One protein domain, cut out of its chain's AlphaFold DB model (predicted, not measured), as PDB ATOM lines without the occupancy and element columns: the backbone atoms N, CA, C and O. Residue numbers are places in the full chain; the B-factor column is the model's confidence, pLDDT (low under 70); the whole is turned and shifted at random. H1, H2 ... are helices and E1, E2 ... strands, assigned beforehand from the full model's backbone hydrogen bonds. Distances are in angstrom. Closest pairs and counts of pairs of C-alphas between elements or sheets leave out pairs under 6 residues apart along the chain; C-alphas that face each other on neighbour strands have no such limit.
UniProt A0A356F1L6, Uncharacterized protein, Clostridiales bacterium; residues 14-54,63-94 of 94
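Overview. This is residues 14 to 54 and 63 to 94 of the 94 residues of an uncharacterized protein of Clostridiales bacterium (UniProt A0A356F1L6). The model is an open structure with two parts: helix H1, helix H2 and the small hairpin E1-E2 follow one another end to end, and the long two-stranded hairpin E3-E4 makes most of the longest axis. No core joins the two parts, and H1 and H2 make a corner. The printed part has 73 residues, with two named helices and four named strands in the order H1, H2, E1, E2, E3, E4; the class is mixed, and both two-stranded sheets are antiparallel. It is extended, with a radius of gyration of the C-alphas of 22.5 A and spans of 62 by 42 by 20 A.

Along the chain. H1 is residues 14 to 26, 18.0 A long, beginning at C-alpha 14 at (27.439, 8.111, 18.036). H2 is residues 28 to 35, E1 residues 36 to 41 and E2 residues 46 to 50. E3, residues 65 to 75, is 25.8 A long and bends by 58 degrees at residue 72. E4, residues 84 to 93, is 27.6 A long and ends at C-alpha 93 at (27.096, -8.499, 38.846).

Arrangement. H1 and H2 are close but not clearly touching, their closest C-alphas, of Leu 24 and Leu 31, 6.8 A apart; at 73 degrees they are only just about perpendicular. In both helices every O i to N i+4 pair is within hydrogen-bond range. In the hairpin E1 and E2, N 40 and O 47 are within that range at 2.8 A. In the hairpin E3 and E4, N 71 and O 88 are too, at 2.8 A. E2 and E3 are apart.

Size, cuts and confidence. The farthest C-alphas, of Glu 43 and Ile 81, are 62.0 A apart. Residues 55 to 62 are not printed; C-alphas 54 and 63 are 14.8 A apart across this cut. No link printed whole is long. The pLDDT is under 70 at residues 53 to 54, 63 to 67 and 94.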
ATOM      1  N   GLU A  14      27.176   9.288  18.870       86.75
ATOM      2  CA  GLU A  14      27.439   8.111  18.036       86.75
ATOM      3  C   GLU A  14      28.796   8.187  17.338       86.75
ATOM      4  O   GLU A  14      29.515   7.192  17.295       86.75
ATOM      5  N   GLU A  15      29.189   9.356  16.831       83.00
ATOM      6  CA  GLU A  15      30.509   9.546  16.220       83.00
ATOM      7  C   GLU A  15      31.632   9.369  17.243       83.00
ATOM      8  O   GLU A  15      32.629   8.707  16.957       83.00
ATOM      9  N   ILE A  16      31.440   9.902  18.453       81.44
ATOM     10  CA  ILE A  16      32.381   9.738  19.566       81.44
ATOM     11  C   ILE A  16      32.495   8.257  19.944       81.44
ATOM     12  O   ILE A  16      33.602   7.725  20.015       81.44
ATOM     13  N   ALA A  17      31.363   7.573  20.138       82.88
ATOM     14  CA  ALA A  17      31.338   6.160  20.507       82.88
ATOM     15  C   ALA A  17      32.007   5.278  19.441       82.88
ATOM     16  O   ALA A  17      32.892   4.493  19.768       82.88
ATOM     17  N   ASN A  18      31.661   5.468  18.165       84.38
ATOM     18  CA  ASN A  18      32.248   4.719  17.052       84.38
ATOM     19  C   ASN A  18      33.753   4.967  16.898       84.38
ATOM     20  O   ASN A  18      34.495   4.058  16.524       84.38
ATOM     21  N   HIS A  19      34.216   6.195  17.145       79.62
ATOM     22  CA  HIS A  19      35.637   6.521  17.092       79.62
ATOM     23  C   HIS A  19      36.416   5.760  18.167       79.62
ATOM     24  O   HIS A  19      37.392   5.081  17.847       79.62
ATOM     25  N   PHE A  20      35.956   5.824  19.420       75.12
ATOM     26  CA  PHE A  20      36.601   5.106  20.513       75.12
ATOM     27  C   PHE A  20      36.482   3.596  20.344       75.12
ATOM     28  O   PHE A  20      37.474   2.907  20.519       75.12
ATOM     29  N   GLU A  21      35.341   3.063  19.914       80.31
ATOM     30  CA  GLU A  21      35.200   1.630  19.653       80.31
ATOM     31  C   GLU A  21      36.223   1.135  18.618       80.31
ATOM     32  O   GLU A  21      36.899   0.128  18.833       80.31
ATOM     33  N   LYS A  22      36.389   1.868  17.511       80.12
ATOM     34  CA  LYS A  22      37.392   1.541  16.491       80.12
ATOM     35  C   LYS A  22      38.811   1.654  17.041       80.12
ATOM     36  O   LYS A  22      39.606   0.746  16.816       80.12
ATOM     37  N   ALA A  23      39.120   2.720  17.778       71.56
ATOM     38  CA  ALA A  23      40.431   2.918  18.391       71.56
ATOM     39  C   ALA A  23      40.769   1.805  19.398       71.56
ATOM     40  O   ALA A  23      41.876   1.277  19.381       71.56
ATOM     41  N   LEU A  24      39.797   1.381  20.209       73.88
ATOM     42  CA  LEU A  24      39.943   0.300  21.184       73.88
ATOM     43  C   LEU A  24      40.133  -1.072  20.531       73.88
ATOM     44  O   LEU A  24      40.887  -1.896  21.047       73.88
ATOM     45  N   ARG A  25      39.467  -1.323  19.396       75.00
ATOM     46  CA  ARG A  25      39.628  -2.563  18.618       75.00
ATOM     47  C   ARG A  25      40.963  -2.621  17.875       75.00
ATOM     48  O   ARG A  25      41.516  -3.705  17.731       75.00
ATOM     49  N   LEU A  26      41.449  -1.483  17.377       72.94
ATOM     50  CA  LEU A  26      42.684  -1.400  16.591       72.94
ATOM     51  C   LEU A  26      43.932  -1.367  17.480       72.94
ATOM     52  O   LEU A  26      44.900  -2.061  17.188       72.94
ATOM     53  N   GLU A  27      43.903  -0.601  18.572       74.69
ATOM     54  CA  GLU A  27      45.049  -0.405  19.462       74.69
ATOM     55  C   GLU A  27      44.617  -0.390  20.933       74.69
ATOM     56  O   GLU A  27      44.684   0.618  21.638       74.69
ATOM     57  N   SER A  28      44.229  -1.565  21.433       70.62
ATOM     58  CA  SER A  28      43.905  -1.795  22.850       70.62
ATOM     59  C   SER A  28      45.009  -1.336  23.814       70.62
ATOM     60  O   SER A  28      44.732  -0.978  24.958       70.62
ATOM     61  N   LYS A  29      46.257  -1.274  23.335       76.62
ATOM     62  CA  LYS A  29      47.412  -0.763  24.070       76.62
ATOM     63  C   LYS A  29      47.246   0.691  24.524       76.62
ATOM     64  O   LYS A  29      47.614   0.992  25.650       76.62
ATOM     65  N   ILE A  30      46.630   1.562  23.720       76.56
ATOM     66  CA  ILE A  30      46.409   2.973  24.095       76.56
ATOM     67  C   ILE A  30      45.546   3.072  25.355       76.56
ATOM     68  O   ILE A  30      45.808   3.885  26.241       76.56
ATOM     69  N   LEU A  31      44.518   2.230  25.454       75.94
ATOM     70  CA  LEU A  31      43.636   2.196  26.615       75.94
ATOM     71  C   LEU A  31      44.371   1.690  27.861       75.94
ATOM     72  O   LEU A  31      44.201   2.242  28.946       75.94
ATOM     73  N   ILE A  32      45.193   0.655  27.695       80.31
ATOM     74  CA  ILE A  32      46.026   0.096  28.762       80.31
ATOM     75  C   ILE A  32      47.017   1.154  29.262       80.31
ATOM     76  O   ILE A  32      47.065   1.399  30.463       80.31
ATOM     77  N   ASP A  33      47.727   1.832  28.359       81.00
ATOM     78  CA  ASP A  33      48.703   2.879  28.688       81.00
ATOM     79  C   ASP A  33      48.036   4.089  29.371       81.00
ATOM     80  O   ASP A  33      48.598   4.696  30.283       81.00
ATOM     81  N   TYR A  34      46.803   4.426  28.977       79.62
ATOM     82  CA  TYR A  34      46.026   5.481  29.627       79.62
ATOM     83  C   TYR A  34      45.568   5.091  31.038       79.62
ATOM     84  O   TYR A  34      45.600   5.911  31.960       79.62
ATOM     85  N   MET A  35      45.120   3.848  31.228       78.81
ATOM     86  CA  MET A  35      44.541   3.408  32.496       78.81
ATOM     87  C   MET A  35      45.592   2.990  33.523       78.81
ATOM     88  O   MET A  35      45.423   3.282  34.708       78.81
ATOM     89  N   ILE A  36      46.660   2.318  33.099       85.00
ATOM     90  CA  ILE A  36      47.626   1.667  33.982       85.00
ATOM     91  C   ILE A  36      48.832   2.574  34.219       85.00
ATOM     92  O   ILE A  36      49.501   3.023  33.295       85.00
ATOM     93  N   LYS A  37      49.132   2.797  35.494       85.06
ATOM     94  CA  LYS A  37      50.327   3.487  35.968       85.06
ATOM     95  C   LYS A  37      51.539   2.562  36.016       85.06
ATOM     96  O   LYS A  37      52.614   2.923  35.558       85.06
ATOM     97  N   GLU A  38      51.376   1.382  36.606       87.88
ATOM     98  CA  GLU A  38      52.432   0.370  36.693       87.88
ATOM     99  C   GLU A  38      51.843  -1.032  36.869       87.88
ATOM    100  O   GLU A  38      50.752  -1.203  37.417       87.88
ATOM    101  N   ILE A  39      52.597  -2.041  36.431       88.94
ATOM    102  CA  ILE A  39      52.311  -3.458  36.669       88.94
ATOM    103  C   ILE A  39      53.512  -4.052  37.403       88.94
ATOM    104  O   ILE A  39      54.637  -3.994  36.910       88.94
ATOM    105  N   LYS A  40      53.274  -4.629  38.580       92.50
ATOM    106  CA  LYS A  40      54.279  -5.308  39.403       92.50
ATOM    107  C   LYS A  40      53.998  -6.800  39.405       92.50
ATOM    108  O   LYS A  40      52.940  -7.230  39.862       92.50
ATOM    109  N   VAL A  41      54.948  -7.577  38.902       94.62
ATOM    110  CA  VAL A  41      54.862  -9.038  38.844       94.62
ATOM    111  C   VAL A  41      55.704  -9.621  39.972       94.62
ATOM    112  O   VAL A  41      56.883  -9.293  40.100       94.62
ATOM    113  N   PHE A  42      55.083 -10.463  40.787       92.94
ATOM    114  CA  PHE A  42      55.710 -11.267  41.830       92.94
ATOM    115  C   PHE A  42      55.578 -12.748  41.459       92.94
ATOM    116  O   PHE A  42      54.921 -13.092  40.477       92.94
ATOM    117  N   GLU A  43      56.188 -13.632  42.245       93.19
ATOM    118  CA  GLU A  43      56.135 -15.077  41.993       93.19
ATOM    119  C   GLU A  43      54.714 -15.653  42.107       93.19
ATOM    120  O   GLU A  43      54.360 -16.569  41.369       93.19
ATOM    121  N   ASP A  44      53.889 -15.105  43.000       95.00
ATOM    122  CA  ASP A  44      52.553 -15.606  43.337       95.00
ATOM    123  C   ASP A  44      51.406 -14.691  42.880       95.00
ATOM    124  O   ASP A  44      50.240 -15.086  42.931       95.00
ATOM    125  N   LYS A  45      51.706 -13.458  42.448       86.81
ATOM    126  CA  LYS A  45      50.680 -12.463  42.109       86.81
ATOM    127  C   LYS A  45      51.147 -11.388  41.140       86.81
ATOM    128  O   LYS A  45      52.330 -11.083  41.009       86.81
ATOM    129  N   ILE A  46      50.166 -10.727  40.536       92.69
ATOM    130  CA  ILE A  46      50.347  -9.527  39.722       92.69
ATOM    131  C   ILE A  46      49.559  -8.392  40.375       92.69
ATOM    132  O   ILE A  46      48.394  -8.562  40.728       92.69
ATOM    133  N   ILE A  47      50.192  -7.232  40.536       86.25
ATOM    134  CA  ILE A  47      49.561  -6.011  41.043       86.25
ATOM    135  C   ILE A  47      49.544  -4.979  39.918       86.25
ATOM    136  O   ILE A  47      50.596  -4.613  39.400       86.25
ATOM    137  N   ILE A  48      48.357  -4.487  39.564       87.06
ATOM    138  CA  ILE A  48      48.161  -3.427  38.569       87.06
ATOM    139  C   ILE A  48      47.744  -2.153  39.306       87.06
ATOM    140  O   ILE A  48      46.753  -2.151  40.033       87.06
ATOM    141  N   GLN A  49      48.491  -1.065  39.123       83.50
ATOM    142  CA  GLN A  49      48.150   0.254  39.653       83.50
ATOM    143  C   GLN A  49      47.570   1.125  38.536       83.50
ATOM    144  O   GLN A  49      48.148   1.187  37.457       83.50
ATOM    145  N   PHE A  50      46.472   1.839  38.795       84.38
ATOM    146  CA  PHE A  50      45.834   2.737  37.822       84.38
ATOM    147  C   PHE A  50      46.319   4.194  37.952       84.38
ATOM    148  O   PHE A  50      46.669   4.636  39.049       84.38
ATOM    149  N   ASN A  51      46.321   4.950  36.846       75.06
ATOM    150  CA  ASN A  51      46.722   6.368  36.801       75.06
ATOM    151  C   ASN A  51      45.800   7.268  37.637       75.06
ATOM    152  O   ASN A  51      46.278   8.130  38.372       75.06
ATOM    153  N   ASN A  52      44.490   7.020  37.578       72.00
ATOM    154  CA  ASN A  52      43.510   7.583  38.500       72.00
ATOM    155  C   ASN A  52      43.042   6.460  39.428       72.00
ATOM    156  O   ASN A  52      42.135   5.716  39.046       72.00
ATOM    157  N   PRO A  53      43.651   6.280  40.614       58.78
ATOM    158  CA  PRO A  53      43.115   5.339  41.581       58.78
ATOM    159  C   PRO A  53      41.693   5.794  41.898       58.78
ATOM    160  O   PRO A  53      41.484   6.925  42.344       58.78
ATOM    161  N   LEU A  54      40.706   4.945  41.609       60.09
ATOM    162  CA  LEU A  54      39.333   5.194  42.024       60.09
ATOM    163  C   LEU A  54      39.382   5.419  43.542       60.09
ATOM    164  O   LEU A  54      39.735   4.518  44.296       60.09
ATOM    165  N   GLY A  63      31.585  -6.615  42.437       53.94
ATOM    166  CA  GLY A  63      30.975  -6.962  41.166       53.94
ATOM    167  C   GLY A  63      30.861  -5.727  40.292       53.94
ATOM    168  O   GLY A  63      30.440  -4.667  40.759       53.94
ATOM    169  N   PHE A  64      31.236  -5.834  39.022       58.34
ATOM    170  CA  PHE A  64      30.833  -4.838  38.040       58.34
ATOM    171  C   PHE A  64      29.324  -5.001  37.832       58.34
ATOM    172  O   PHE A  64      28.891  -5.993  37.247       58.34
ATOM    173  N   LEU A  65      28.519  -4.061  38.339       62.78
ATOM    174  CA  LEU A  65      27.083  -4.021  38.050       62.78
ATOM    175  C   LEU A  65      26.906  -3.804  36.545       62.78
ATOM    176  O   LEU A  65      27.279  -2.757  36.012       62.78
ATOM    177  N   LEU A  66      26.377  -4.813  35.861       67.62
ATOM    178  CA  LEU A  66      26.163  -4.770  34.420       67.62
ATOM    179  C   LEU A  66      24.841  -4.075  34.091       67.62
ATOM    180  O   LEU A  66      24.786  -3.262  33.168       67.62
ATOM    181  N   PHE A  67      23.792  -4.404  34.846       68.81
ATOM    182  CA  PHE A  67      22.486  -3.762  34.773       68.81
ATOM    183  C   PHE A  67      21.691  -3.975  36.070       68.81
ATOM    184  O   PHE A  67      21.911  -4.950  36.792       68.81
ATOM    185  N   GLU A  68      20.766  -3.046  36.301       80.00
ATOM    186  CA  GLU A  68      19.795  -2.996  37.395       80.00
ATOM    187  C   GLU A  68      18.422  -2.759  36.750       80.00
ATOM    188  O   GLU A  68      18.252  -1.814  35.971       80.00
ATOM    189  N   GLU A  69      17.460  -3.648  36.998       86.12
ATOM    190  CA  GLU A  69      16.113  -3.558  36.423       86.12
ATOM    191  C   GLU A  69      15.040  -3.997  37.426       86.12
ATOM    192  O   GLU A  69      15.240  -4.911  38.224       86.12
ATOM    193  N   TYR A  70      13.862  -3.373  37.346       87.94
ATOM    194  CA  TYR A  70      12.684  -3.777  38.107       87.94
ATOM    195  C   TYR A  70      11.825  -4.733  37.280       87.94
ATOM    196  O   TYR A  70      11.342  -4.386  36.200       87.94
ATOM    197  N   ALA A  71      11.585  -5.934  37.802       85.69
ATOM    198  CA  ALA A  71      10.769  -6.950  37.152       85.69
ATOM    199  C   ALA A  71       9.539  -7.308  37.987       85.69
ATOM    200  O   ALA A  71       9.610  -7.544  39.193       85.69
ATOM    201  N   ASN A  72       8.393  -7.426  37.318       90.38
ATOM    202  CA  ASN A  72       7.157  -7.902  37.930       90.38
ATOM    203  C   ASN A  72       7.048  -9.422  37.774       90.38
ATOM    204  O   ASN A  72       6.867  -9.917  36.661       90.38
ATOM    205  N   MET A  73       7.105 -10.167  38.881       85.56
ATOM    206  CA  MET A  73       7.014 -11.630  38.868       85.56
ATOM    207  C   MET A  73       5.805 -12.165  39.654       85.56
ATOM    208  O   MET A  73       5.429 -11.606  40.689       85.56
ATOM    209  N   PRO A  74       5.176 -13.266  39.192       89.94
ATOM    210  CA  PRO A  74       4.073 -13.900  39.902       89.94
ATOM    211  C   PRO A  74       4.578 -14.699  41.112       89.94
ATOM    212  O   PRO A  74       5.265 -15.711  40.981       89.94
ATOM    213  N   LYS A  75       4.170 -14.297  42.317       89.50
ATOM    214  CA  LYS A  75       4.380 -15.059  43.552       89.50
ATOM    215  C   LYS A  75       3.218 -16.013  43.797       89.50
ATOM    216  O   LYS A  75       2.097 -15.595  44.105       89.50
ATOM    217  N   HIS A  76       3.507 -17.305  43.711       88.38
ATOM    218  CA  HIS A  76       2.566 -18.364  44.063       88.38
ATOM    219  C   HIS A  76       2.571 -18.588  45.578       88.38
ATOM    220  O   HIS A  76       3.616 -18.814  46.184       88.38
ATOM    221  N   ILE A  77       1.395 -18.514  46.200       88.38
ATOM    222  CA  ILE A  77       1.206 -18.741  47.637       88.38
ATOM    223  C   ILE A  77       0.312 -19.967  47.785       88.38
ATOM    224  O   ILE A  77      -0.731 -20.053  47.135       88.38
ATOM    225  N   GLN A  78       0.707 -20.912  48.639       80.75
ATOM    226  CA  GLN A  78      -0.116 -22.085  48.933       80.75
ATOM    227  C   GLN A  78      -1.508 -21.648  49.417       80.75
ATOM    228  O   GLN A  78      -1.642 -20.664  50.143       80.75
ATOM    229  N   ASN A  79      -2.549 -22.361  48.988       82.38
ATOM    230  CA  ASN A  79      -3.957 -22.036  49.255       82.38
ATOM    231  C   ASN A  79      -4.477 -20.726  48.618       82.38
ATOM    232  O   ASN A  79      -5.574 -20.282  48.955       82.38
ATOM    233  N   LYS A  80      -3.756 -20.120  47.660       86.94
ATOM    234  CA  LYS A  80      -4.296 -19.081  46.765       86.94
ATOM    235  C   LYS A  80      -4.306 -19.568  45.318       86.94
ATOM    236  O   LYS A  80      -3.277 -19.946  44.773       86.94
ATOM    237  N   ILE A  81      -5.481 -19.513  44.686       84.19
ATOM    238  CA  ILE A  81      -5.678 -19.960  43.294       84.19
ATOM    239  C   ILE A  81      -4.981 -19.016  42.306       84.19
ATOM    240  O   ILE A  81      -4.460 -19.457  41.286       84.19
ATOM    241  N   LYS A  82      -4.966 -17.710  42.599       89.69
ATOM    242  CA  LYS A  82      -4.336 -16.699  41.744       89.69
ATOM    243  C   LYS A  82      -2.999 -16.236  42.336       89.69
ATOM    244  O   LYS A  82      -2.961 -15.944  43.536       89.69
ATOM    245  N   PRO A  83      -1.935 -16.135  41.520       87.19
ATOM    246  CA  PRO A  83      -0.670 -15.545  41.943       87.19
ATOM    247  C   PRO A  83      -0.832 -14.060  42.266       87.19
ATOM    248  O   PRO A  83      -1.705 -13.386  41.718       87.19
ATOM    249  N   ILE A  84       0.032 -13.553  43.139       90.31
ATOM    250  CA  ILE A  84       0.144 -12.118  43.411       90.31
ATOM    251  C   ILE A  84       1.342 -11.592  42.627       90.31
ATOM    252  O   ILE A  84       2.419 -12.174  42.720       90.31
ATOM    253  N   MET A  85       1.162 -10.509  41.874       90.75
ATOM    254  CA  MET A  85       2.277  -9.833  41.210       90.75
ATOM    255  C   MET A  85       3.063  -9.029  42.234       90.75
ATOM    256  O   MET A  85       2.471  -8.294  43.025       90.75
ATOM    257  N   ILE A  86       4.379  -9.187  42.218       90.94
ATOM    258  CA  ILE A  86       5.287  -8.414  43.053       90.94
ATOM    259  C   ILE A  86       6.455  -7.919  42.212       90.94
ATOM    260  O   ILE A  86       6.940  -8.622  41.325       90.94
ATOM    261  N   GLU A  87       6.853  -6.690  42.495       90.69
ATOM    262  CA  GLU A  87       8.000  -6.040  41.886       90.69
ATOM    263  C   GLU A  87       9.263  -6.455  42.638       90.69
ATOM    264  O   GLU A  87       9.283  -6.491  43.872       90.69
ATOM    265  N   PHE A  88      10.297  -6.802  41.884       84.19
ATOM    266  CA  PHE A  88      11.611  -7.122  42.403       84.19
ATOM    267  C   PHE A  88      12.664  -6.325  41.658       84.19
ATOM    268  O   PHE A  88      12.623  -6.229  40.434       84.19
ATOM    269  N   GLU A  89      13.619  -5.821  42.419       87.69
ATOM    270  CA  GLU A  89      14.885  -5.318  41.913       87.69
ATOM    271  C   GLU A  89      15.768  -6.513  41.530       87.69
ATOM    272  O   GLU A  89      15.910  -7.475  42.297       87.69
ATOM    273  N   ILE A  90      16.286  -6.491  40.305       82.56
ATOM    274  CA  ILE A  90      17.209  -7.486  39.774       82.56
ATOM    275  C   ILE A  90      18.531  -6.789  39.500       82.56
ATOM    276  O   ILE A  90      18.635  -5.997  38.563       82.56
ATOM    277  N   ASP A  91      19.542  -7.194  40.260       81.12
ATOM    278  CA  ASP A  91      20.919  -6.771  40.055       81.12
ATOM    279  C   ASP A  91      21.734  -7.906  39.443       81.12
ATOM    280  O   ASP A  91      21.722  -9.043  39.935       81.12
ATOM    281  N   TYR A  92      22.476  -7.598  38.379       72.50
ATOM    282  CA  TYR A  92      23.421  -8.533  37.779       72.50
ATOM    283  C   TYR A  92      24.857  -8.023  37.896       72.50
ATOM    284  O   TYR A  92      25.219  -6.994  37.320       72.50
ATOM    285  N   TYR A  93      25.686  -8.792  38.601       74.81
ATOM    286  CA  TYR A  93      27.096  -8.499  38.846       74.81
ATOM    287  C   TYR A  93      28.003  -9.501  38.113       74.81
ATOM    288  O   TYR A  93      27.704 -10.698  38.099       74.81
ATOM    289  N   ILE A  94      29.112  -9.015  37.537       54.34
ATOM    290  CA  ILE A  94      30.227  -9.825  36.995       54.34
ATOM    291  C   ILE A  94      31.475  -9.644  37.855       54.34
ATOM    292  O   ILE A  94      31.780  -8.476  38.197       54.34
TER     293      ILE A  94